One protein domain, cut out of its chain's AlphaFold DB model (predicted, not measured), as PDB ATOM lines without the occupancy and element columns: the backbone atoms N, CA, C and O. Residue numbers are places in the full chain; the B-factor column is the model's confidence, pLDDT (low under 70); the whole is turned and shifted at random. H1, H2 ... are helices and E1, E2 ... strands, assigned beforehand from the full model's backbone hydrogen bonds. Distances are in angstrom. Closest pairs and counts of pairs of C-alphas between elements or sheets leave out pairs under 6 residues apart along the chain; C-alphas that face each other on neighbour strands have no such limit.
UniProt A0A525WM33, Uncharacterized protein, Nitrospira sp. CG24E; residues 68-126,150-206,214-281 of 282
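What this domain is: This is residues 68 to 126, 150 to 206 and 214 to 281 of the 282 residues of an uncharacterized protein of Nitrospira sp. CG24E (UniProt A0A525WM33). One twisted sheet of eight strands forms a long slab, with the two helices H1 and H4 packed on one face of it and the long helix H5 only grazing it by E8 and E1. Beyond H1 and H4 the sheet runs on through E7 and the ends of E5 and E6, while a loose loop leads from E2 to the short helix H2, its residues 113 to 118 sticking out. The printed part has 184 residues, with five named helices and eight named strands in the order E1 H1 E2 H2 E3 E4 E5 H3 E6 E7 H4 E8 H5; the class is mixed, helices and strands. The sheet is branched and each of its neighbour pairs is antiparallel. The whole is compact, with a radius of gyration of the C-alphas of 18.2 A, and only just elongated, spanning 62 by 41 by 35 A.

Where its parts are: E1, residues 69 to 73, begins at C-alpha 69 (48.749, -43.651, 14.209). H1, residues 77 to 91, is 20.8 A long, and E2, residues 94 to 99, 14.1 A. H2 is residues 120 to 123. After a cut come E3, residues 151 to 156, 16.7 A, and E4, residues 159 to 162, 9.0 A. E5, residues 167 to 177, is 33.9 A long, and H3 is residues 179 to 182. E6, residues 187 to 200, is the longest strand at 41.0 A and ends at C-alpha 200 (43.441, -32.506, -11.630). After a second cut come E7, residues 215 to 223, 21.5 A; H4, residues 226 to 238, 18.1 A; and E8, residues 244 to 248, 13.1 A. H5, residues 258 to 279, is 31.9 A long and ends at C-alpha 279 (55.962, -48.579, 33.163).

How they stand to each other: E5 and E6 are antiparallel neighbours, with N 174 and O 190 at 2.8 A. Beside E5, E3 and E4 lie on one side and E6 on the other side. Between E3 and E5, N 154 and O 173 are within hydrogen-bond range at 2.9 A, and between E4 and E5, N 159 and O 169 are within hydrogen-bond range at 2.8 A; E4 and E5 are a hairpin. E3 runs on into E4 at 27 degrees. The edge strand E2 pairs with E3, with N 98 and O 153 at 2.8 A. Beside E6, E1 and E7 lie on one side and E5 on the other side. N 71 and O 189 of E1 and E6 are 2.8 A apart, and N 197 and O 218 of E6 and E7 2.9 A. E8, an edge strand, pairs with E1, with N 72 and O 245 at 2.8 A. H1 lies over E5, along the strands at 1 degrees on the local plane, at a height over the sheet of 8.5 A. H4 lies on the same face, over E1 and E6, at a height of 9.4 A. H1 and H4 touch, with the C-alphas of Leu 84 and Leu 235 at 6.3 A, at a steep tilt of 56 degrees, opposite ways. H5 only grazes the sheet with residues 268 to 276; its closest C-alphas to E8 are those of Ile 268 and Phe 247, 6.9 A. H2 only grazes the sheet with residues 120 to 123. H3 is not on the sheet; it is close to H5 but not clearly touching, with the C-alphas of Phe 182 and Glu 273 at 6.9 A. H4 and H5 are apart. In H1, H4 and H5 every O i to N i+4 pair is within hydrogen-bond range; H2 and H3 are too short for one.

The domain as a whole: The C-alphas farthest apart, those of Phe 206 and Lys 281, are 62.5 A apart. Residues 127 to 149 are not printed, with 23.6 A across the cut, and residues 207 to 213, with 13.4 A. The link from E2 to H2 is long. Residues 113 to 118 and 254 to 259 stand free. The mean pLDDT of the printed part is 77.3; it is under 70 at residues 102 to 126, 200 to 206, 214, 221 and 249 to 265.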
ATOM      1  N   ALA A  68      47.262 -44.603   9.734       79.94
ATOM      2  CA  ALA A  68      46.784 -44.318  11.058       79.94
ATOM      3  C   ALA A  68      47.997 -44.266  11.978       79.94
ATOM      4  O   ALA A  68      49.054 -44.845  11.692       79.94
ATOM      5  N   ILE A  69      47.812 -43.600  13.105       84.00
ATOM      6  CA  ILE A  69      48.749 -43.651  14.209       84.00
ATOM      7  C   ILE A  69      48.049 -44.248  15.415       84.00
ATOM      8  O   ILE A  69      46.872 -43.975  15.663       84.00
ATOM      9  N   ILE A  70      48.777 -45.093  16.137       86.88
ATOM     10  CA  ILE A  70      48.338 -45.599  17.428       86.88
ATOM     11  C   ILE A  70      49.192 -44.931  18.499       86.88
ATOM     12  O   ILE A  70      50.417 -44.933  18.395       86.88
ATOM     13  N   ALA A  71      48.557 -44.364  19.518       90.81
ATOM     14  CA  ALA A  71      49.232 -43.825  20.686       90.81
ATOM     15  C   ALA A  71      48.830 -44.621  21.930       90.81
ATOM     16  O   ALA A  71      47.646 -44.816  22.189       90.81
ATOM     17  N   LEU A  72      49.818 -45.089  22.689       91.62
ATOM     18  CA  LEU A  72      49.627 -45.682  24.010       91.62
ATOM     19  C   LEU A  72      49.896 -44.604  25.058       91.62
ATOM     20  O   LEU A  72      50.970 -43.999  25.046       91.62
ATOM     21  N   ILE A  73      48.928 -44.371  25.935       94.19
ATOM     22  CA  ILE A  73      48.970 -43.339  26.971       94.19
ATOM     23  C   ILE A  73      48.873 -44.027  28.328       94.19
ATOM     24  O   ILE A  73      47.961 -44.823  28.541       94.19
ATOM     25  N   ASP A  74      49.789 -43.727  29.242       93.38
ATOM     26  CA  ASP A  74      49.818 -44.269  30.610       93.38
ATOM     27  C   ASP A  74      48.835 -43.558  31.558       93.38
ATOM     28  O   ASP A  74      49.180 -43.122  32.656       93.38
ATOM     29  N   PHE A  75      47.588 -43.432  31.113       93.62
ATOM     30  CA  PHE A  75      46.531 -42.763  31.853       93.62
ATOM     31  C   PHE A  75      45.192 -43.471  31.672       93.62
ATOM     32  O   PHE A  75      45.002 -44.237  30.719       93.62
ATOM     33  N   ASP A  76      44.260 -43.209  32.587       92.06
ATOM     34  CA  ASP A  76      42.960 -43.862  32.589       92.06
ATOM     35  C   ASP A  76      42.088 -43.449  31.393       92.06
ATOM     36  O   ASP A  76      42.151 -42.327  30.880       92.06
ATOM     37  N   TYR A  77      41.255 -44.396  30.962       93.75
ATOM     38  CA  TYR A  77      40.393 -44.271  29.791       93.75
ATOM     39  C   TYR A  77      39.443 -43.073  29.864       93.75
ATOM     40  O   TYR A  77      39.293 -42.357  28.875       93.75
ATOM     41  N   GLU A  78      38.803 -42.846  31.012       94.56
ATOM     42  CA  GLU A  78      37.791 -41.796  31.162       94.56
ATOM     43  C   GLU A  78      38.446 -40.412  31.057       94.56
ATOM     44  O   GLU A  78      37.986 -39.564  30.290       94.56
ATOM     45  N   GLY A  79      39.575 -40.214  31.742       94.88
ATOM     46  CA  GLY A  79      40.333 -38.969  31.712       94.88
ATOM     47  C   GLY A  79      40.898 -38.638  30.330       94.88
ATOM     48  O   GLY A  79      40.783 -37.494  29.876       94.88
ATOM     49  N   VAL A  80      41.451 -39.631  29.619       96.25
ATOM     50  CA  VAL A  80      41.904 -39.445  28.230       96.25
ATOM     51  C   VAL A  80      40.725 -39.138  27.307       96.25
ATOM     52  O   VAL A  80      40.799 -38.180  26.536       96.25
ATOM     53  N   ARG A  81      39.637 -39.917  27.383       95.88
ATOM     54  CA  ARG A  81      38.438 -39.739  26.549       95.88
ATOM     55  C   ARG A  81      37.868 -38.334  26.696       95.88
ATOM     56  O   ARG A  81      37.645 -37.661  25.691       95.88
ATOM     57  N   ASP A  82      37.632 -37.894  27.928       96.56
ATOM     58  CA  ASP A  82      36.953 -36.628  28.197       96.56
ATOM     59  C   ASP A  82      37.812 -35.431  27.798       96.56
ATOM     60  O   ASP A  82      37.313 -34.501  27.160       96.56
ATOM     61  N   THR A  83      39.116 -35.485  28.080       97.25
ATOM     62  CA  THR A  83      40.052 -34.426  27.682       97.25
ATOM     63  C   THR A  83      40.180 -34.347  26.162       97.25
ATOM     64  O   THR A  83      40.049 -33.270  25.584       97.25
ATOM     65  N   LEU A  84      40.361 -35.486  25.485       97.00
ATOM     66  CA  LEU A  84      40.447 -35.537  24.026       97.00
ATOM     67  C   LEU A  84      39.165 -35.013  23.368       97.00
ATOM     68  O   LEU A  84      39.225 -34.251  22.403       97.00
ATOM     69  N   ARG A  85      37.999 -35.400  23.891       97.25
ATOM     70  CA  ARG A  85      36.703 -34.933  23.399       97.25
ATOM     71  C   ARG A  85      36.581 -33.413  23.487       97.25
ATOM     72  O   ARG A  85      36.089 -32.799  22.540       97.25
ATOM     73  N   LEU A  86      37.009 -32.808  24.596       97.50
ATOM     74  CA  LEU A  86      37.025 -31.351  24.750       97.50
ATOM     75  C   LEU A  86      37.948 -30.700  23.713       97.50
ATOM     76  O   LEU A  86      37.489 -29.837  22.968       97.50
ATOM     77  N   LEU A  87      39.184 -31.192  23.576       97.38
ATOM     78  CA  LEU A  87      40.152 -30.662  22.610       97.38
ATOM     79  C   LEU A  87      39.636 -30.727  21.168       97.38
ATOM     80  O   LEU A  87      39.702 -29.744  20.433       97.38
ATOM     81  N   VAL A  88      39.060 -31.857  20.750       96.75
ATOM     82  CA  VAL A  88      38.508 -32.000  19.392       96.75
ATOM     83  C   VAL A  88      37.309 -31.081  19.189       96.75
ATOM     84  O   VAL A  88      37.185 -30.449  18.138       96.75
ATOM     85  N   ARG A  89      36.426 -30.976  20.188       96.88
ATOM     86  CA  ARG A  89      35.268 -30.080  20.132       96.88
ATOM     87  C   ARG A  89      35.682 -28.621  19.978       96.88
ATOM     88  O   ARG A  89      35.050 -27.916  19.197       96.88
ATOM     89  N   GLU A  90      36.703 -28.186  20.703       96.75
ATOM     90  CA  GLU A  90      37.202 -26.810  20.657       96.75
ATOM     91  C   GLU A  90      37.966 -26.523  19.362       96.75
ATOM     92  O   GLU A  90      37.767 -25.475  18.748       96.75
ATOM     93  N   ARG A  91      38.799 -27.468  18.913       95.88
ATOM     94  CA  ARG A  91      39.676 -27.280  17.752       95.88
ATOM     95  C   ARG A  91      38.944 -27.387  16.417       95.88
ATOM     96  O   ARG A  91      39.185 -26.584  15.518       95.88
ATOM     97  N   TRP A  92      38.076 -28.385  16.268       95.62
ATOM     98  CA  TRP A  92      37.420 -28.699  14.993       95.62
ATOM     99  C   TRP A  92      35.906 -28.844  15.105       95.62
ATOM    100  O   TRP A  92      35.210 -28.708  14.103       95.62
ATOM    101  N   GLY A  93      35.378 -29.096  16.301       95.88
ATOM    102  CA  GLY A  93      33.994 -29.514  16.488       95.88
ATOM    103  C   GLY A  93      33.812 -31.011  16.228       95.88
ATOM    104  O   GLY A  93      34.639 -31.673  15.600       95.88
ATOM    105  N   ILE A  94      32.695 -31.555  16.710       92.81
ATOM    106  CA  ILE A  94      32.363 -32.982  16.609       92.81
ATOM    107  C   ILE A  94      31.076 -33.133  15.799       92.81
ATOM    108  O   ILE A  94      30.116 -32.389  16.011       92.81
ATOM    109  N   VAL A  95      31.072 -34.056  14.838       91.00
ATOM    110  CA  VAL A  95      29.874 -34.403  14.057       91.00
ATOM    111  C   VAL A  95      29.190 -35.650  14.599       91.00
ATOM    112  O   VAL A  95      27.968 -35.740  14.557       91.00
ATOM    113  N   GLU A  96      29.965 -36.588  15.138       86.25
ATOM    114  CA  GLU A  96      29.461 -37.872  15.606       86.25
ATOM    115  C   GLU A  96      30.271 -38.373  16.802       86.25
ATOM    116  O   GLU A  96      31.491 -38.206  16.850       86.25
ATOM    117  N   GLU A  97      29.573 -39.000  17.747       88.88
ATOM    118  CA  GLU A  97      30.132 -39.674  18.916       88.88
ATOM    119  C   GLU A  97      29.450 -41.037  19.067       88.88
ATOM    120  O   GLU A  97      28.232 -41.146  18.907       88.88
ATOM    121  N   GLN A  98      30.222 -42.070  19.386       86.06
ATOM    122  CA  GLN A  98      29.730 -43.419  19.647       86.06
ATOM    123  C   GLN A  98      30.489 -44.010  20.836       86.06
ATOM    124  O   GLN A  98      31.705 -43.860  20.927       86.06
ATOM    125  N   ASP A  99      29.793 -44.721  21.719       85.31
ATOM    126  CA  ASP A  99      30.406 -45.515  22.782       85.31
ATOM    127  C   ASP A  99      29.768 -46.905  22.853       85.31
ATOM    128  O   ASP A  99      28.641 -47.115  22.404       85.31
ATOM    129  N   ASN A 100      30.504 -47.869  23.395       80.31
ATOM    130  CA  ASN A 100      30.017 -49.231  23.605       80.31
ATOM    131  C   ASN A 100      29.781 -49.556  25.089       80.31
ATOM    132  O   ASN A 100      29.880 -50.716  25.499       80.31
ATOM    133  N   SER A 101      29.501 -48.541  25.909       70.44
ATOM    134  CA  SER A 101      29.382 -48.685  27.366       70.44
ATOM    135  C   SER A 101      28.331 -49.727  27.785       70.44
ATOM    136  O   SER A 101      28.469 -50.370  28.825       70.44
ATOM    137  N   THR A 102      27.316 -49.954  26.945       60.25
ATOM    138  CA  THR A 102      26.237 -50.937  27.144       60.25
ATOM    139  C   THR A 102      26.440 -52.267  26.403       60.25
ATOM    140  O   THR A 102      25.533 -53.097  26.373       60.25
ATOM    141  N   GLY A 103      27.603 -52.480  25.786       58.50
ATOM    142  CA  GLY A 103      27.916 -53.641  24.953       58.50
ATOM    143  C   GLY A 103      28.337 -53.249  23.532       58.50
ATOM    144  O   GLY A 103      28.176 -52.095  23.133       58.50
ATOM    145  N   PRO A 104      28.894 -54.190  22.750       59.06
ATOM    146  CA  PRO A 104      29.377 -53.900  21.406       59.06
ATOM    147  C   PRO A 104      28.238 -53.405  20.506       59.06
ATOM    148  O   PRO A 104      27.184 -54.041  20.417       59.06
ATOM    149  N   ILE A 105      28.461 -52.274  19.832       56.62
ATOM    150  CA  ILE A 105      27.491 -51.693  18.894       56.62
ATOM    151  C   ILE A 105      27.320 -52.668  17.724       56.62
ATOM    152  O   ILE A 105      28.297 -53.205  17.224       56.62
ATOM    153  N   ARG A 106      26.098 -52.963  17.280       52.03
ATOM    154  CA  ARG A 106      25.915 -53.872  16.135       52.03
ATOM    155  C   ARG A 106      26.487 -53.246  14.860       52.03
ATOM    156  O   ARG A 106      26.347 -52.049  14.635       52.03
ATOM    157  N   ASP A 107      27.124 -54.066  14.022       53.00
ATOM    158  CA  ASP A 107      27.526 -53.647  12.678       53.00
ATOM    159  C   ASP A 107      26.283 -53.506  11.795       53.00
ATOM    160  O   ASP A 107      25.856 -54.450  11.127       53.00
ATOM    161  N   ASP A 108      25.691 -52.316  11.794       47.81
ATOM    162  CA  ASP A 108      24.549 -51.996  10.938       47.81
ATOM    163  C   ASP A 108      24.946 -51.815   9.463       47.81
ATOM    164  O   ASP A 108      24.105 -51.470   8.633       47.81
ATOM    165  N   SER A 109      26.192 -52.102   9.060       45.88
ATOM    166  CA  SER A 109      26.607 -52.010   7.651       45.88
ATOM    167  C   SER A 109      25.828 -52.926   6.694       45.88
ATOM    168  O   SER A 109      25.914 -52.757   5.475       45.88
ATOM    169  N   THR A 110      25.031 -53.865   7.219       41.28
ATOM    170  CA  THR A 110      24.041 -54.636   6.447       41.28
ATOM    171  C   THR A 110      22.673 -53.948   6.321       41.28
ATOM    172  O   THR A 110      22.015 -54.150   5.303       41.28
ATOM    173  N   MET A 111      22.264 -53.081   7.258       36.53
ATOM    174  CA  MET A 111      21.037 -52.269   7.149       36.53
ATOM    175  C   MET A 111      21.183 -51.110   6.151       36.53
ATOM    176  O   MET A 111      20.247 -50.808   5.414       36.53
ATOM    177  N   TYR A 112      22.368 -50.505   6.038       39.72
ATOM    178  CA  TYR A 112      22.591 -49.335   5.170       39.72
ATOM    179  C   TYR A 112      22.714 -49.644   3.666       39.72
ATOM    180  O   TYR A 112      22.770 -48.718   2.857       39.72
ATOM    181  N   LYS A 113      22.723 -50.922   3.255       42.56
ATOM    182  CA  LYS A 113      22.659 -51.302   1.828       42.56
ATOM    183  C   LYS A 113      21.238 -51.261   1.249       42.56
ATOM    184  O   LYS A 113      21.103 -51.287   0.030       42.56
ATOM    185  N   ALA A 114      20.199 -51.204   2.086       40.03
ATOM    186  CA  ALA A 114      18.813 -51.364   1.639       40.03
ATOM    187  C   ALA A 114      18.112 -50.055   1.221       40.03
ATOM    188  O   ALA A 114      17.157 -50.119   0.453       40.03
ATOM    189  N   GLU A 115      18.572 -48.876   1.658       34.88
ATOM    190  CA  GLU A 115      17.785 -47.637   1.502       34.88
ATOM    191  C   GLU A 115      18.592 -46.401   1.078       34.88
ATOM    192  O   GLU A 115      18.328 -45.316   1.570       34.88
ATOM    193  N   GLY A 116      19.592 -46.508   0.194       38.50
ATOM    194  CA  GLY A 116      20.222 -45.327  -0.449       38.50
ATOM    195  C   GLY A 116      20.760 -44.225   0.491       38.50
ATOM    196  O   GLY A 116      21.088 -43.131   0.036       38.50
ATOM    197  N   TYR A 117      20.844 -44.502   1.794       30.75
ATOM    198  CA  TYR A 117      21.220 -43.572   2.843       30.75
ATOM    199  C   TYR A 117      22.716 -43.733   3.076       30.75
ATOM    200  O   TYR A 117      23.192 -44.713   3.658       30.75
ATOM    201  N   HIS A 118      23.484 -42.763   2.592       36.72
ATOM    202  CA  HIS A 118      24.895 -42.656   2.919       36.72
ATOM    203  C   HIS A 118      25.015 -42.209   4.379       36.72
ATOM    204  O   HIS A 118      24.976 -41.016   4.671       36.72
ATOM    205  N   SER A 119      25.147 -43.161   5.309       33.41
ATOM    206  CA  SER A 119      25.680 -42.845   6.636       33.41
ATOM    207  C   SER A 119      27.009 -42.094   6.455       33.41
ATOM    208  O   SER A 119      27.802 -42.500   5.595       33.41
ATOM    209  N   PRO A 120      27.304 -41.042   7.239       37.94
ATOM    210  CA  PRO A 120      28.618 -40.399   7.221       37.94
ATOM    211  C   PRO A 120      29.766 -41.384   7.527       37.94
ATOM    212  O   PRO A 120      30.915 -41.095   7.218       37.94
ATOM    213  N   ILE A 121      29.469 -42.585   8.038       40.91
ATOM    214  CA  ILE A 121      30.427 -43.675   8.273       40.91
ATOM    215  C   ILE A 121      30.758 -44.461   6.985       40.91
ATOM    216  O   ILE A 121      31.862 -44.986   6.853       40.91
ATOM    217  N   ASN A 122      29.873 -44.480   5.977       33.22
ATOM    218  CA  ASN A 122      30.139 -45.109   4.666       33.22
ATOM    219  C   ASN A 122      31.115 -44.293   3.785       33.22
ATOM    220  O   ASN A 122      31.385 -44.657   2.643       33.22
ATOM    221  N   ILE A 123      31.643 -43.186   4.316       42.94
ATOM    222  CA  ILE A 123      32.706 -42.340   3.737       42.94
ATOM    223  C   ILE A 123      34.079 -43.034   3.859       42.94
ATOM    224  O   ILE A 123      35.046 -42.679   3.187       42.94
ATOM    225  N   ILE A 124      34.152 -44.079   4.679       40.31
ATOM    226  CA  ILE A 124      35.309 -44.938   4.851       40.31
ATOM    227  C   ILE A 124      35.146 -46.134   3.902       40.31
ATOM    228  O   ILE A 124      34.276 -46.975   4.111       40.31
ATOM    229  N   ASN A 125      35.961 -46.201   2.841       35.69
ATOM    230  CA  ASN A 125      36.051 -47.357   1.935       35.69
ATOM    231  C   ASN A 125      36.057 -48.671   2.750       35.69
ATOM    232  O   ASN A 125      36.680 -48.712   3.810       35.69
ATOM    233  N   ASP A 126      35.414 -49.745   2.270       36.44
ATOM    234  CA  ASP A 126      35.295 -51.047   2.964       36.44
ATOM    235  C   ASP A 126      36.642 -51.588   3.500       36.44
ATOM    236  O   ASP A 126      36.693 -52.334   4.478       36.44
ATOM    237  N   ARG A 150      36.233 -51.385  26.603       86.38
ATOM    238  CA  ARG A 150      35.455 -50.145  26.526       86.38
ATOM    239  C   ARG A 150      36.072 -49.283  25.438       86.38
ATOM    240  O   ARG A 150      37.281 -49.074  25.431       86.38
ATOM    241  N   GLU A 151      35.253 -48.840  24.503       86.81
ATOM    242  CA  GLU A 151      35.673 -48.057  23.355       86.81
ATOM    243  C   GLU A 151      34.725 -46.886  23.134       86.81
ATOM    244  O   GLU A 151      33.502 -47.009  23.228       86.81
ATOM    245  N   TYR A 152      35.322 -45.759  22.781       89.81
ATOM    246  CA  TYR A 152      34.645 -44.544  22.373       89.81
ATOM    247  C   TYR A 152      35.237 -44.089  21.045       89.81
ATOM    248  O   TYR A 152      36.451 -44.124  20.846       89.81
ATOM    249  N   GLN A 153      34.389 -43.669  20.119       90.06
ATOM    250  CA  GLN A 153      34.800 -43.127  18.837       90.06
ATOM    251  C   GLN A 153      34.165 -41.765  18.641       90.06
ATOM    252  O   GLN A 153      32.970 -41.589  18.870       90.06
ATOM    253  N   LEU A 154      34.960 -40.823  18.154       90.75
ATOM    254  CA  LEU A 154      34.465 -39.545  17.676       90.75
ATOM    255  C   LEU A 154      34.888 -39.307  16.231       90.75
ATOM    256  O   LEU A 154      35.943 -39.764  15.777       90.75
ATOM    257  N   THR A 155      34.054 -38.556  15.526       89.81
ATOM    258  CA  THR A 155      34.353 -38.017  14.203       89.81
ATOM    259  C   THR A 155      34.267 -36.500  14.289       89.81
ATOM    260  O   THR A 155      33.280 -35.936  14.771       89.81
ATOM    261  N   SER A 156      35.310 -35.824  13.824       94.44
ATOM    262  CA  SER A 156      35.336 -34.359  13.754       94.44
ATOM    263  C   SER A 156      34.389 -33.805  12.681       94.44
ATOM    264  O   SER A 156      34.070 -34.465  11.685       94.44
ATOM    265  N   GLN A 157      33.969 -32.552  12.853       92.00
ATOM    266  CA  GLN A 157      33.405 -31.785  11.740       92.00
ATOM    267  C   GLN A 157      34.459 -31.610  10.633       92.00
ATOM    268  O   GLN A 157      35.656 -31.596  10.924       92.00
ATOM    269  N   PRO A 158      34.047 -31.426   9.365       92.31
ATOM    270  CA  PRO A 158      34.973 -31.059   8.302       92.31
ATOM    271  C   PRO A 158      35.794 -29.807   8.650       92.31
ATOM    272  O   PRO A 158      35.218 -28.746   8.909       92.31
ATOM    273  N   TYR A 159      37.120 -29.915   8.592       93.81
ATOM    274  CA  TYR A 159      38.093 -28.831   8.770       93.81
ATOM    275  C   TYR A 159      39.001 -28.709   7.531       93.81
ATOM    276  O   TYR A 159      38.777 -29.405   6.540       93.81
ATOM    277  N   ASN A 160      39.962 -27.773   7.528       92.31
ATOM    278  CA  ASN A 160      40.825 -27.474   6.368       92.31
ATOM    279  C   ASN A 160      40.029 -27.304   5.058       92.31
ATOM    280  O   ASN A 160      40.361 -27.865   4.013       92.31
ATOM    281  N   LYS A 161      38.922 -26.554   5.131       93.00
ATOM    282  CA  LYS A 161      38.029 -26.325   3.992       93.00
ATOM    283  C   LYS A 161      38.700 -25.404   2.981       93.00
ATOM    284  O   LYS A 161      39.011 -24.260   3.301       93.00
ATOM    285  N   ILE A 162      38.877 -25.890   1.756       88.81
ATOM    286  CA  ILE A 162      39.471 -25.130   0.652       88.81
ATOM    287  C   ILE A 162      38.472 -25.078  -0.500       88.81
ATOM    288  O   ILE A 162      38.254 -26.065  -1.208       88.81
ATOM    289  N   GLU A 163      37.879 -23.902  -0.706       87.12
ATOM    290  CA  GLU A 163      36.830 -23.680  -1.708       87.12
ATOM    291  C   GLU A 163      37.312 -23.964  -3.136       87.12
ATOM    292  O   GLU A 163      36.629 -24.639  -3.901       87.12
ATOM    293  N   SER A 164      38.531 -23.543  -3.493       84.62
ATOM    294  CA  SER A 164      39.106 -23.737  -4.839       84.62
ATOM    295  C   SER A 164      39.308 -25.213  -5.229       84.62
ATOM    296  O   SER A 164      39.462 -25.548  -6.415       84.62
ATOM    297  N   LEU A 165      39.305 -26.100  -4.232       81.88
ATOM    298  CA  LEU A 165      39.426 -27.547  -4.374       81.88
ATOM    299  C   LEU A 165      38.103 -28.270  -4.097       81.88
ATOM    300  O   LEU A 165      38.062 -29.488  -4.243       81.88
ATOM    301  N   ASN A 166      37.037 -27.566  -3.688       85.25
ATOM    302  CA  ASN A 166      35.857 -28.174  -3.060       85.25
ATOM    303  C   ASN A 166      36.263 -29.248  -2.036       85.25
ATOM    304  O   ASN A 166      35.730 -30.360  -2.047       85.25
ATOM    305  N   GLY A 167      37.294 -28.941  -1.244       88.00
ATOM    306  CA  GLY A 167      37.996 -29.921  -0.433       88.00
ATOM    307  C   GLY A 167      37.876 -29.665   1.059       88.00
ATOM    308  O   GLY A 167      37.710 -28.521   1.482       88.00
ATOM    309  N   PHE A 168      37.952 -30.734   1.844       91.88
ATOM    310  CA  PHE A 168      37.983 -30.697   3.301       91.88
ATOM    311  C   PHE A 168      38.656 -31.949   3.875       91.88
ATOM    312  O   PHE A 168      38.799 -32.974   3.203       91.88
ATOM    313  N   SER A 169      38.998 -31.857   5.152       92.19
ATOM    314  CA  SER A 169      39.594 -32.915   5.958       92.19
ATOM    315  C   SER A 169      38.679 -33.295   7.110       92.19
ATOM    316  O   SER A 169      37.946 -32.457   7.634       92.19
ATOM    317  N   GLN A 170      38.717 -34.559   7.512       91.94
ATOM    318  CA  GLN A 170      38.045 -35.062   8.704       91.94
ATOM    319  C   GLN A 170      38.931 -36.078   9.406       91.94
ATOM    320  O   GLN A 170      39.522 -36.946   8.772       91.94
ATOM    321  N   VAL A 171      38.975 -36.002  10.730       91.38
ATOM    322  CA  VAL A 171      39.606 -37.001  11.586       91.38
ATOM    323  C   VAL A 171      38.553 -37.892  12.239       91.38
ATOM    324  O   VAL A 171      37.489 -37.412  12.652       91.38
ATOM    325  N   VAL A 172      38.885 -39.175  12.350       88.88
ATOM    326  CA  VAL A 172      38.203 -40.162  13.185       88.88
ATOM    327  C   VAL A 172      39.192 -40.618  14.246       88.88
ATOM    328  O   VAL A 172      40.320 -41.006  13.924       88.88
ATOM    329  N   ILE A 173      38.769 -40.567  15.507       91.06
ATOM    330  CA  ILE A 173      39.585 -40.993  16.643       91.06
ATOM    331  C   ILE A 173      38.823 -42.047  17.422       91.06
ATOM    332  O   ILE A 173      37.668 -41.841  17.790       91.06
ATOM    333  N   ARG A 174      39.487 -43.168  17.687       88.25
ATOM    334  CA  ARG A 174      39.016 -44.223  18.573       88.25
ATOM    335  C   ARG A 174      39.872 -44.254  19.828       88.25
ATOM    336  O   ARG A 174      41.095 -44.263  19.751       88.25
ATOM    337  N   VAL A 175      39.206 -44.289  20.968       92.12
ATOM    338  CA  VAL A 175      39.771 -44.429  22.305       92.12
ATOM    339  C   VAL A 175      39.374 -45.811  22.802       92.12
ATOM    340  O   VAL A 175      38.186 -46.122  22.816       92.12
ATOM    341  N   SER A 176      40.338 -46.627  23.208       89.31
ATOM    342  CA  SER A 176      40.098 -47.954  23.775       89.31
ATOM    343  C   SER A 176      40.742 -48.057  25.156       89.31
ATOM    344  O   SER A 176      41.899 -47.668  25.338       89.31
ATOM    345  N   ASP A 177      40.009 -48.614  26.116       89.75
ATOM    346  CA  ASP A 177      40.535 -48.991  27.426       89.75
ATOM    347  C   ASP A 177      41.501 -50.171  27.265       89.75
ATOM    348  O   ASP A 177      41.086 -51.275  26.911       89.75
ATOM    349  N   GLY A 178      42.792 -49.923  27.484       88.00
ATOM    350  CA  GLY A 178      43.858 -50.912  27.357       88.00
ATOM    351  C   GLY A 178      44.052 -51.773  28.605       88.00
ATOM    352  O   GLY A 178      44.775 -52.766  28.532       88.00
ATOM    353  N   ASN A 179      43.395 -51.454  29.725       87.12
ATOM    354  CA  ASN A 179      43.545 -52.203  30.971       87.12
ATOM    355  C   ASN A 179      43.193 -53.698  30.828       87.12
ATOM    356  O   ASN A 179      43.997 -54.531  31.243       87.12
ATOM    357  N   PRO A 180      42.101 -54.101  30.145       81.94
ATOM    358  CA  PRO A 180      41.808 -55.519  29.921       81.94
ATOM    359  C   PRO A 180      42.868 -56.274  29.104       81.94
ATOM    360  O   PRO A 180      42.893 -57.502  29.138       81.94
ATOM    361  N   LEU A 181      43.697 -55.564  28.331       81.00
ATOM    362  CA  LEU A 181      44.733 -56.163  27.491       81.00
ATOM    363  C   LEU A 181      46.073 -56.289  28.223       81.00
ATOM    364  O   LEU A 181      46.785 -57.266  28.008       81.00
ATOM    365  N   PHE A 182      46.415 -55.309  29.059       84.81
ATOM    366  CA  PHE A 182      47.750 -55.199  29.648       84.81
ATOM    367  C   PHE A 182      47.790 -55.275  31.179       84.81
ATOM    368  O   PHE A 182      48.881 -55.214  31.739       84.81
ATOM    369  N   ASP A 183      46.634 -55.391  31.844       85.31
ATOM    370  CA  ASP A 183      46.496 -55.363  33.311       85.31
ATOM    371  C   ASP A 183      47.183 -54.133  33.939       85.31
ATOM    372  O   ASP A 183      47.877 -54.198  34.953       85.31
ATOM    373  N   TYR A 184      47.049 -52.991  33.261       87.00
ATOM    374  CA  TYR A 184      47.655 -51.715  33.625       87.00
ATOM    375  C   TYR A 184      46.756 -50.562  33.153       87.00
ATOM    376  O   TYR A 184      46.176 -50.671  32.068       87.00
ATOM    377  N   PRO A 185      46.632 -49.442  33.897       90.19
ATOM    378  CA  PRO A 185      45.810 -48.300  33.497       90.19
ATOM    379  C   PRO A 185      46.437 -47.545  32.316       90.19
ATOM    380  O   PRO A 185      47.085 -46.514  32.476       90.19
ATOM    381  N   VAL A 186      46.250 -48.086  31.115       92.31
ATOM    382  CA  VAL A 186      46.651 -47.475  29.849       92.31
ATOM    383  C   VAL A 186      45.461 -47.298  28.927       92.31
ATOM    384  O   VAL A 186      44.566 -48.138  28.852       92.31
ATOM    385  N   THR A 187      45.515 -46.227  28.150       93.88
ATOM    386  CA  THR A 187      44.556 -45.925  27.094       93.88
ATOM    387  C   THR A 187      45.234 -46.027  25.740       93.88
ATOM    388  O   THR A 187      46.351 -45.541  25.550       93.88
ATOM    389  N   ILE A 188      44.553 -46.643  24.780       90.56
ATOM    390  CA  ILE A 188      45.014 -46.731  23.397       90.56
ATOM    391  C   ILE A 188      44.190 -45.761  22.557       90.56
ATOM    392  O   ILE A 188      42.972 -45.889  22.466       90.56
ATOM    393  N   LEU A 189      44.859 -44.811  21.912       91.62
ATOM    394  CA  LEU A 189      44.271 -43.960  20.889       91.62
ATOM    395  C   LEU A 189      44.625 -44.491  19.514       91.62
ATOM    396  O   LEU A 189      45.781 -44.799  19.241       91.62
ATOM    397  N   GLN A 190      43.646 -44.548  18.628       87.31
ATOM    398  CA  GLN A 190      43.847 -44.840  17.221       87.31
ATOM    399  C   GLN A 190      43.250 -43.697  16.419       87.31
ATOM    400  O   GLN A 190      42.085 -43.346  16.599       87.31
ATOM    401  N   LEU A 191      44.053 -43.098  15.551       89.56
ATOM    402  CA  LEU A 191      43.678 -41.876  14.863       89.56
ATOM    403  C   LEU A 191      43.952 -42.005  13.371       89.56
ATOM    404  O   LEU A 191      45.025 -42.452  12.962       89.56
ATOM    405  N   THR A 192      42.978 -41.590  12.562       86.81
ATOM    406  CA  THR A 192      43.108 -41.525  11.106       86.81
ATOM    407  C   THR A 192      42.423 -40.282  10.551       86.81
ATOM    408  O   THR A 192      41.353 -39.889  11.025       86.81
ATOM    409  N   ARG A 193      43.028 -39.670   9.536       88.81
ATOM    410  CA  ARG A 193      42.446 -38.564   8.782       88.81
ATOM    411  C   ARG A 193      42.053 -39.021   7.382       88.81
ATOM    412  O   ARG A 193      42.766 -39.783   6.725       88.81
ATOM    413  N   THR A 194      40.917 -38.512   6.930       86.69
ATOM    414  CA  THR A 194      40.409 -38.642   5.570       86.69
ATOM    415  C   THR A 194      40.310 -37.268   4.945       86.69
ATOM    416  O   THR A 194      39.833 -36.311   5.553       86.69
ATOM    417  N   ASP A 195      40.728 -37.211   3.698       87.06
ATOM    418  CA  ASP A 195      40.903 -35.999   2.942       87.06
ATOM    419  C   ASP A 195      40.136 -36.132   1.626       87.06
ATOM    420  O   ASP A 195      40.401 -37.031   0.825       87.06
ATOM    421  N   ARG A 196      39.170 -35.242   1.397       86.50
ATOM    422  CA  ARG A 196      38.342 -35.222   0.186       86.50
ATOM    423  C   ARG A 196      38.624 -33.943  -0.572       86.50
ATOM    424  O   ARG A 196      38.439 -32.869  -0.019       86.50
ATOM    425  N   SER A 197      39.038 -34.030  -1.831       84.25
ATOM    426  CA  SER A 197      39.379 -32.853  -2.638       84.25
ATOM    427  C   SER A 197      39.203 -33.110  -4.123       84.25
ATOM    428  O   SER A 197      39.499 -34.200  -4.597       84.25
ATOM    429  N   ARG A 198      38.822 -32.097  -4.901       80.75
ATOM    430  CA  ARG A 198      38.909 -32.172  -6.361       80.75
ATOM    431  C   ARG A 198      40.329 -31.891  -6.832       80.75
ATOM    432  O   ARG A 198      40.820 -30.768  -6.696       80.75
ATOM    433  N   GLU A 199      40.954 -32.889  -7.439       73.75
ATOM    434  CA  GLU A 199      42.295 -32.797  -8.011       73.75
ATOM    435  C   GLU A 199      42.245 -32.826  -9.536       73.75
ATOM    436  O   GLU A 199      41.282 -33.298 -10.135       73.75
ATOM    437  N   TRP A 200      43.285 -32.309 -10.190       69.38
ATOM    438  CA  TRP A 200      43.441 -32.506 -11.630       69.38
ATOM    439  C   TRP A 200      43.535 -34.000 -11.927       69.38
ATOM    440  O   TRP A 200      44.354 -34.688 -11.314       69.38
ATOM    441  N   ALA A 201      42.717 -34.486 -12.864       64.81
ATOM    442  CA  ALA A 201      42.775 -35.880 -13.280       64.81
ATOM    443  C   ALA A 201      44.219 -36.221 -13.674       64.81
ATOM    444  O   ALA A 201      44.836 -35.529 -14.492       64.81
ATOM    445  N   ARG A 202      44.793 -37.272 -13.071       58.53
ATOM    446  CA  ARG A 202      46.083 -37.791 -13.528       58.53
ATOM    447  C   ARG A 202      45.836 -38.345 -14.925       58.53
ATOM    448  O   ARG A 202      45.261 -39.416 -15.064       58.53
ATOM    449  N   THR A 203      46.264 -37.630 -15.959       51.84
ATOM    450  CA  THR A 203      46.249 -38.111 -17.344       51.84
ATOM    451  C   THR A 203      47.223 -39.284 -17.465       51.84
ATOM    452  O   THR A 203      48.371 -39.085 -17.853       51.84
ATOM    453  N   HIS A 204      46.829 -40.482 -17.027       44.62
ATOM    454  CA  HIS A 204      47.659 -41.684 -17.140       44.62
ATOM    455  C   HIS A 204      47.428 -42.450 -18.445       44.62
ATOM    456  O   HIS A 204      48.347 -43.138 -18.856       44.62
ATOM    457  N   ASP A 205      46.326 -42.231 -19.172       44.25
ATOM    458  CA  ASP A 205      46.058 -42.955 -20.425       44.25
ATOM    459  C   ASP A 205      45.427 -42.063 -21.507       44.25
ATOM    460  O   ASP A 205      44.299 -42.278 -21.945       44.25
ATOM    461  N   PHE A 206      46.151 -41.047 -21.982       46.50
ATOM    462  CA  PHE A 206      45.759 -40.355 -23.216       46.50
ATOM    463  C   PHE A 206      46.537 -40.907 -24.412       46.50
ATOM    464  O   PHE A 206      47.534 -40.345 -24.865       46.50
ATOM    465  N   TYR A 214      40.259 -31.136 -16.721       67.19
ATOM    466  CA  TYR A 214      39.145 -31.304 -15.794       67.19
ATOM    467  C   TYR A 214      39.642 -31.818 -14.439       67.19
ATOM    468  O   TYR A 214      40.657 -32.513 -14.340       67.19
ATOM    469  N   LYS A 215      38.948 -31.405 -13.375       72.19
ATOM    470  CA  LYS A 215      39.211 -31.886 -12.020       72.19
ATOM    471  C   LYS A 215      38.255 -33.029 -11.696       72.19
ATOM    472  O   LYS A 215      37.046 -32.876 -11.869       72.19
ATOM    473  N   GLU A 216      38.791 -34.127 -11.189       72.88
ATOM    474  CA  GLU A 216      38.024 -35.245 -10.650       72.88
ATOM    475  C   GLU A 216      38.004 -35.174  -9.132       72.88
ATOM    476  O   GLU A 216      38.896 -34.613  -8.495       72.88
ATOM    477  N   GLU A 217      36.956 -35.726  -8.537       74.44
ATOM    478  CA  GLU A 217      36.910 -35.873  -7.094       74.44
ATOM    479  C   GLU A 217      37.879 -36.970  -6.650       74.44
ATOM    480  O   GLU A 217      37.810 -38.102  -7.121       74.44
ATOM    481  N   TRP A 218      38.785 -36.621  -5.743       73.19
ATOM    482  CA  TRP A 218      39.840 -37.484  -5.242       73.19
ATOM    483  C   TRP A 218      39.777 -37.590  -3.723       73.19
ATOM    484  O   TRP A 218      39.430 -36.640  -3.016       73.19
ATOM    485  N   TRP A 219      40.101 -38.780  -3.232       72.31
ATOM    486  CA  TRP A 219      39.987 -39.137  -1.828       72.31
ATOM    487  C   TRP A 219      41.321 -39.709  -1.358       72.31
ATOM    488  O   TRP A 219      41.733 -40.779  -1.805       72.31
ATOM    489  N   SER A 220      41.982 -39.006  -0.443       72.81
ATOM    490  CA  SER A 220      43.091 -39.549   0.338       72.81
ATOM    491  C   SER A 220      42.507 -40.110   1.623       72.81
ATOM    492  O   SER A 220      42.207 -39.372   2.560       72.81
ATOM    493  N   VAL A 221      42.288 -41.421   1.652       69.00
ATOM    494  CA  VAL A 221      41.728 -42.089   2.827       69.00
ATOM    495  C   VAL A 221      42.857 -42.709   3.640       69.00
ATOM    496  O   VAL A 221      43.639 -43.497   3.107       69.00
ATOM    497  N   GLY A 222      42.915 -42.369   4.926       73.12
ATOM    498  CA  GLY A 222      43.932 -42.872   5.830       73.12
ATOM    499  C   GLY A 222      45.274 -42.193   5.607       73.12
ATOM    500  O   GLY A 222      46.179 -42.728   4.966       73.12
ATOM    501  N   ILE A 223      45.377 -40.991   6.152       84.00
ATOM    502  CA  ILE A 223      46.617 -40.243   6.307       84.00
ATOM    503  C   ILE A 223      46.744 -39.785   7.761       84.00
ATOM    504  O   ILE A 223      45.762 -39.729   8.503       84.00
ATOM    505  N   VAL A 224      47.961 -39.444   8.164       88.31
ATOM    506  CA  VAL A 224      48.248 -38.760   9.425       88.31
ATOM    507  C   VAL A 224      49.215 -37.629   9.121       88.31
ATOM    508  O   VAL A 224      50.159 -37.798   8.344       88.31
ATOM    509  N   THR A 225      48.978 -36.471   9.717       92.06
ATOM    510  CA  THR A 225      49.777 -35.266   9.505       92.06
ATOM    511  C   THR A 225      50.270 -34.696  10.828       92.06
ATOM    512  O   THR A 225      49.926 -35.186  11.905       92.06
ATOM    513  N   SER A 226      51.080 -33.640  10.754       92.38
ATOM    514  CA  SER A 226      51.498 -32.878  11.933       92.38
ATOM    515  C   SER A 226      50.309 -32.401  12.772       92.38
ATOM    516  O   SER A 226      50.378 -32.484  13.991       92.38
ATOM    517  N   SER A 227      49.190 -32.012  12.151       93.31
ATOM    518  CA  SER A 227      48.002 -31.522  12.864       93.31
ATOM    519  C   SER A 227      47.411 -32.553  13.827       93.31
ATOM    520  O   SER A 227      46.968 -32.204  14.922       93.31
ATOM    521  N   GLU A 228      47.437 -33.826  13.436       93.12
ATOM    522  CA  GLU A 228      46.957 -34.928  14.263       93.12
ATOM    523  C   GLU A 228      47.919 -35.258  15.409       93.12
ATOM    524  O   GLU A 228      47.473 -35.596  16.504       93.12
ATOM    525  N   ILE A 229      49.230 -35.135  15.185       94.06
ATOM    526  CA  ILE A 229      50.232 -35.316  16.245       94.06
ATOM    527  C   ILE A 229      50.182 -34.161  17.241       94.06
ATOM    528  O   ILE A 229      50.220 -34.397  18.446       94.06
ATOM    529  N   ASP A 230      50.001 -32.933  16.760       94.69
ATOM    530  CA  ASP A 230      49.863 -31.749  17.605       94.69
ATOM    531  C   ASP A 230      48.666 -31.869  18.555       94.69
ATOM    532  O   ASP A 230      48.759 -31.444  19.702       94.69
ATOM    533  N   LEU A 231      47.556 -32.478  18.113       95.56
ATOM    534  CA  LEU A 231      46.412 -32.771  18.984       95.56
ATOM    535  C   LEU A 231      46.791 -33.723  20.132       95.56
ATOM    536  O   LEU A 231      46.378 -33.513  21.272       95.56
ATOM    537  N   ILE A 232      47.574 -34.770  19.853       94.56
ATOM    538  CA  ILE A 232      47.998 -35.736  20.879       94.56
ATOM    539  C   ILE A 232      49.022 -35.097  21.835       94.56
ATOM    540  O   ILE A 232      48.971 -35.321  23.044       94.56
ATOM    541  N   GLU A 233      49.919 -34.248  21.334       93.94
ATOM    542  CA  GLU A 233      50.834 -33.490  22.195       93.94
ATOM    543  C   GLU A 233      50.101 -32.424  23.031       93.94
ATOM    544  O   GLU A 233      50.490 -32.154  24.166       93.94
ATOM    545  N   GLU A 234      49.011 -31.842  22.530       94.62
ATOM    546  CA  GLU A 234      48.137 -30.949  23.298       94.62
ATOM    547  C   GLU A 234      47.381 -31.699  24.405       94.62
ATOM    548  O   GLU A 234      47.320 -31.226  25.543       94.62
ATOM    549  N   LEU A 235      46.905 -32.915  24.123       94.81
ATOM    550  CA  LEU A 235      46.360 -33.827  25.132       94.81
ATOM    551  C   LEU A 235      47.388 -34.111  26.238       94.81
ATOM    552  O   LEU A 235      47.077 -33.973  27.420       94.81
ATOM    553  N   LYS A 236      48.632 -34.421  25.863       92.56
ATOM    554  CA  LYS A 236      49.741 -34.639  26.804       92.56
ATOM    555  C   LYS A 236      50.057 -33.421  27.669       92.56
ATOM    556  O   LYS A 236      50.435 -33.574  28.825       92.56
ATOM    557  N   ARG A 237      49.907 -32.204  27.139       92.88
ATOM    558  CA  ARG A 237      50.055 -30.965  27.926       92.88
ATOM    559  C   ARG A 237      48.867 -30.725  28.857       92.88
ATOM    560  O   ARG A 237      49.048 -30.134  29.917       92.88
ATOM    561  N   SER A 238      47.679 -31.171  28.458       94.25
ATOM    562  CA  SER A 238      46.430 -30.973  29.198       94.25
ATOM    563  C   SER A 238      46.283 -31.923  30.388       94.25
ATOM    564  O   SER A 238      45.624 -31.567  31.363       94.25
ATOM    565  N   ILE A 239      46.918 -33.100  30.342       91.81
ATOM    566  CA  ILE A 239      46.929 -34.072  31.443       91.81
ATOM    567  C   ILE A 239      48.348 -34.150  32.036       91.81
ATOM    568  O   ILE A 239      49.232 -34.778  31.451       91.81
ATOM    569  N   PRO A 240      48.614 -33.515  33.193       85.56
ATOM    570  CA  PRO A 240      49.949 -33.494  33.778       85.56
ATOM    571  C   PRO A 240      50.462 -34.892  34.134       85.56
ATOM    572  O   PRO A 240      49.783 -35.659  34.810       85.56
ATOM    573  N   GLY A 241      51.705 -35.182  33.748       82.81
ATOM    574  CA  GLY A 241      52.411 -36.397  34.163       82.81
ATOM    575  C   GLY A 241      52.198 -37.618  33.272       82.81
ATOM    576  O   GLY A 241      52.793 -38.650  33.565       82.81
ATOM    577  N   ILE A 242      51.429 -37.502  32.184       88.00
ATOM    578  CA  ILE A 242      51.260 -38.614  31.242       88.00
ATOM    579  C   ILE A 242      52.464 -38.749  30.303       88.00
ATOM    580  O   ILE A 242      53.069 -37.768  29.853       88.00
ATOM    581  N   SER A 243      52.787 -39.985  29.957       87.81
ATOM    582  CA  SER A 243      53.653 -40.374  28.862       87.81
ATOM    583  C   SER A 243      52.834 -40.929  27.697       87.81
ATOM    584  O   SER A 243      51.854 -41.655  27.853       87.81
ATOM    585  N   VAL A 244      53.254 -40.557  26.490       90.44
ATOM    586  CA  VAL A 244      52.630 -40.986  25.238       90.44
ATOM    587  C   VAL A 244      53.679 -41.707  24.407       90.44
ATOM    588  O   VAL A 244      54.797 -41.207  24.236       90.44
ATOM    589  N   ARG A 245      53.330 -42.886  23.890       90.19
ATOM    590  CA  ARG A 245      54.162 -43.665  22.966       90.19
ATOM    591  C   ARG A 245      53.456 -43.860  21.640       90.19
ATOM    592  O   ARG A 245      52.338 -44.363  21.602       90.19
ATOM    593  N   TYR A 246      54.140 -43.496  20.562       87.38
ATOM    594  CA  TYR A 246      53.610 -43.543  19.208       87.38
ATOM    595  C   TYR A 246      54.037 -44.811  18.466       87.38
ATOM    596  O   TYR A 246      55.207 -45.201  18.480       87.38
ATOM    597  N   PHE A 247      53.084 -45.403  17.753       83.06
ATOM    598  CA  PHE A 247      53.267 -46.563  16.896       83.06
ATOM    599  C   PHE A 247      52.702 -46.241  15.512       83.06
ATOM    600  O   PHE A 247      51.494 -46.061  15.337       83.06
ATOM    601  N   VAL A 248      53.591 -46.154  14.522       77.38
ATOM    602  CA  VAL A 248      53.213 -45.907  13.129       77.38
ATOM    603  C   VAL A 248      52.806 -47.227  12.483       77.38
ATOM    604  O   VAL A 248      53.578 -48.189  12.472       77.38
ATOM    605  N   VAL A 249      51.592 -47.280  11.940       67.75
ATOM    606  CA  VAL A 249      51.091 -48.466  11.240       67.75
ATOM    607  C   VAL A 249      51.558 -48.410   9.782       67.75
ATOM    608  O   VAL A 249      51.249 -47.454   9.065       67.75
ATOM    609  N   SER A 250      52.335 -49.411   9.354       56.41
ATOM    610  CA  SER A 250      52.822 -49.551   7.978       56.41
ATOM    611  C   SER A 250      51.882 -50.407   7.123       56.41
ATOM    612  O   SER A 250      51.327 -51.408   7.582       56.41
ATOM    613  N   GLY A 251      51.721 -50.000   5.862       50.38
ATOM    614  CA  GLY A 251      50.651 -50.442   4.973       50.38
ATOM    615  C   GLY A 251      49.328 -49.741   5.284       50.38
ATOM    616  O   GLY A 251      49.132 -49.176   6.359       50.38
ATOM    617  N   GLY A 252      48.353 -49.839   4.375       44.25
ATOM    618  CA  GLY A 252      46.985 -49.859   4.886       44.25
ATOM    619  C   GLY A 252      46.887 -51.005   5.901       44.25
ATOM    620  O   GLY A 252      47.784 -51.845   6.008       44.25
ATOM    621  N   PHE A 253      45.722 -51.223   6.484       42.12
ATOM    622  CA  PHE A 253      45.427 -52.576   6.952       42.12
ATOM    623  C   PHE A 253      45.598 -53.644   5.840       42.12
ATOM    624  O   PHE A 253      45.313 -54.783   6.140       42.12
ATOM    625  N   LEU A 254      46.032 -53.298   4.609       39.31
ATOM    626  CA  LEU A 254      46.097 -54.019   3.345       39.31
ATOM    627  C   LEU A 254      47.522 -54.056   2.751       39.31
ATOM    628  O   LEU A 254      47.838 -53.325   1.817       39.31
ATOM    629  N   SER A 255      48.371 -54.976   3.200       35.28
ATOM    630  CA  SER A 255      48.859 -55.897   2.175       35.28
ATOM    631  C   SER A 255      47.754 -56.929   1.951       35.28
ATOM    632  O   SER A 255      47.021 -57.292   2.881       35.28
ATOM    633  N   ASP A 256      47.560 -57.361   0.710       40.75
ATOM    634  CA  ASP A 256      46.499 -58.308   0.331       40.75
ATOM    635  C   ASP A 256      46.725 -59.725   0.892       40.75
ATOM    636  O   ASP A 256      45.991 -60.659   0.579       40.75
ATOM    637  N   LEU A 257      47.723 -59.887   1.765       43.06
ATOM    638  CA  LEU A 257      48.071 -61.135   2.415       43.06
ATOM    639  C   LEU A 257      47.743 -61.050   3.916       43.06
ATOM    640  O   LEU A 257      48.388 -60.296   4.650       43.06
ATOM    641  N   PRO A 258      46.770 -61.844   4.405       55.41
ATOM    642  CA  PRO A 258      46.403 -61.918   5.821       55.41
ATOM    643  C   PRO A 258      47.593 -62.120   6.775       55.41
ATOM    644  O   PRO A 258      47.572 -61.630   7.901       55.41
ATOM    645  N   GLU A 259      48.650 -62.798   6.327       56.38
ATOM    646  CA  GLU A 259      49.827 -63.112   7.146       56.38
ATOM    647  C   GLU A 259      50.699 -61.897   7.481       56.38
ATOM    648  O   GLU A 259      51.202 -61.785   8.597       56.38
ATOM    649  N   GLU A 260      50.896 -60.974   6.541       56.47
ATOM    650  CA  GLU A 260      51.698 -59.771   6.791       56.47
ATOM    651  C   GLU A 260      50.960 -58.787   7.703       56.47
ATOM    652  O   GLU A 260      51.574 -58.178   8.583       56.47
ATOM    653  N   ARG A 261      49.628 -58.704   7.565       58.66
ATOM    654  CA  ARG A 261      48.771 -57.935   8.480       58.66
ATOM    655  C   ARG A 261      48.924 -58.426   9.920       58.66
ATOM    656  O   ARG A 261      49.125 -57.616  10.822       58.66
ATOM    657  N   LEU A 262      48.859 -59.743  10.127       62.06
ATOM    658  CA  LEU A 262      49.009 -60.352  11.451       62.06
ATOM    659  C   LEU A 262      50.392 -60.072  12.048       62.06
ATOM    660  O   LEU A 262      50.475 -59.663  13.202       62.06
ATOM    661  N   LYS A 263      51.461 -60.184  11.249       64.38
ATOM    662  CA  LYS A 263      52.832 -59.888  11.700       64.38
ATOM    663  C   LYS A 263      53.011 -58.435  12.144       64.38
ATOM    664  O   LYS A 263      53.661 -58.194  13.158       64.38
ATOM    665  N   ASN A 264      52.441 -57.469  11.421       66.12
ATOM    666  CA  ASN A 264      52.541 -56.052  11.790       66.12
ATOM    667  C   ASN A 264      51.791 -55.744  13.092       66.12
ATOM    668  O   ASN A 264      52.317 -55.054  13.964       66.12
ATOM    669  N   VAL A 265      50.580 -56.281  13.238       67.56
ATOM    670  CA  VAL A 265      49.752 -56.094  14.436       67.56
ATOM    671  C   VAL A 265      50.392 -56.756  15.659       67.56
ATOM    672  O   VAL A 265      50.469 -56.138  16.720       67.56
ATOM    673  N   GLU A 266      50.928 -57.966  15.503       70.75
ATOM    674  CA  GLU A 266      51.651 -58.681  16.558       70.75
ATOM    675  C   GLU A 266      52.940 -57.951  16.966       70.75
ATOM    676  O   GLU A 266      53.230 -57.821  18.155       70.75
ATOM    677  N   ALA A 267      53.684 -57.396  16.001       74.38
ATOM    678  CA  ALA A 267      54.878 -56.605  16.284       74.38
ATOM    679  C   ALA A 267      54.562 -55.318  17.064       74.38
ATOM    680  O   ALA A 267      55.302 -54.970  17.986       74.38
ATOM    681  N   ILE A 268      53.475 -54.620  16.718       77.12
ATOM    682  CA  ILE A 268      53.012 -53.438  17.461       77.12
ATOM    683  C   ILE A 268      52.597 -53.838  18.877       77.12
ATOM    684  O   ILE A 268      53.056 -53.222  19.837       77.12
ATOM    685  N   ARG A 269      51.791 -54.898  19.018       78.12
ATOM    686  CA  ARG A 269      51.341 -55.387  20.326       78.12
ATOM    687  C   ARG A 269      52.513 -55.742  21.230       78.12
ATOM    688  O   ARG A 269      52.567 -55.253  22.350       78.12
ATOM    689  N   LYS A 270      53.473 -56.526  20.738       81.69
ATOM    690  CA  LYS A 270      54.650 -56.920  21.519       81.69
ATOM    691  C   LYS A 270      55.424 -55.704  22.035       81.69
ATOM    692  O   LYS A 270      55.879 -55.690  23.170       81.69
ATOM    693  N   LYS A 271      55.550 -54.649  21.227       82.69
ATOM    694  CA  LYS A 271      56.209 -53.414  21.671       82.69
ATOM    695  C   LYS A 271      55.382 -52.636  22.691       82.69
ATOM    696  O   LYS A 271      55.959 -52.025  23.582       82.69
ATOM    697  N   MET A 272      54.053 -52.658  22.587       85.81
ATOM    698  CA  MET A 272      53.187 -52.108  23.634       85.81
ATOM    699  C   MET A 272      53.361 -52.876  24.947       85.81
ATOM    700  O   MET A 272      53.536 -52.239  25.978       85.81
ATOM    701  N   GLU A 273      53.402 -54.211  24.904       86.44
ATOM    702  CA  GLU A 273      53.688 -55.058  26.073       86.44
ATOM    703  C   GLU A 273      55.040 -54.679  26.703       86.44
ATOM    704  O   GLU A 273      55.103 -54.394  27.897       86.44
ATOM    705  N   GLU A 274      56.103 -54.552  25.899       87.12
ATOM    706  CA  GLU A 274      57.431 -54.118  26.363       87.12
ATOM    707  C   GLU A 274      57.402 -52.728  27.029       87.12
ATOM    708  O   GLU A 274      58.092 -52.500  28.025       87.12
ATOM    709  N   VAL A 275      56.612 -51.785  26.502       86.56
ATOM    710  CA  VAL A 275      56.434 -50.451  27.100       86.56
ATOM    711  C   VAL A 275      55.687 -50.542  28.429       86.56
ATOM    712  O   VAL A 275      56.125 -49.935  29.406       86.56
ATOM    713  N   VAL A 276      54.592 -51.300  28.497       86.38
ATOM    714  CA  VAL A 276      53.819 -51.460  29.738       86.38
ATOM    715  C   VAL A 276      54.653 -52.152  30.816       86.38
ATOM    716  O   VAL A 276      54.659 -51.715  31.964       86.38
ATOM    717  N   GLU A 277      55.450 -53.161  30.462       87.56
ATOM    718  CA  GLU A 277      56.400 -53.784  31.389       87.56
ATOM    719  C   GLU A 277      57.428 -52.794  31.953       87.56
ATOM    720  O   GLU A 277      57.874 -52.944  33.092       87.56
ATOM    721  N   GLN A 278      57.851 -51.799  31.166       86.06
ATOM    722  CA  GLN A 278      58.753 -50.746  31.638       86.06
ATOM    723  C   GLN A 278      58.047 -49.759  32.569       86.06
ATOM    724  O   GLN A 278      58.667 -49.304  33.529       86.06
ATOM    725  N   LEU A 279      56.779 -49.436  32.300       83.62
ATOM    726  CA  LEU A 279      55.962 -48.579  33.163       83.62
ATOM    727  C   LEU A 279      55.711 -49.244  34.522       83.62
ATOM    728  O   LEU A 279      55.925 -48.610  35.546       83.62
ATOM    729  N   ASN A 280      55.408 -50.545  34.530       79.62
ATOM    730  CA  ASN A 280      55.223 -51.354  35.741       79.62
ATOM    731  C   ASN A 280      56.453 -51.433  36.666       79.62
ATOM    732  O   ASN A 280      56.331 -51.828  37.822       79.62
ATOM    733  N   LYS A 281      57.652 -51.124  36.159       80.50
ATOM    734  CA  LYS A 281      58.912 -51.182  36.922       80.50
ATOM    735  C   LYS A 281      59.302 -49.844  37.564       80.50
ATOM    736  O   LYS A 281      60.342 -49.799  38.222       80.50
TER     737      LYS A 281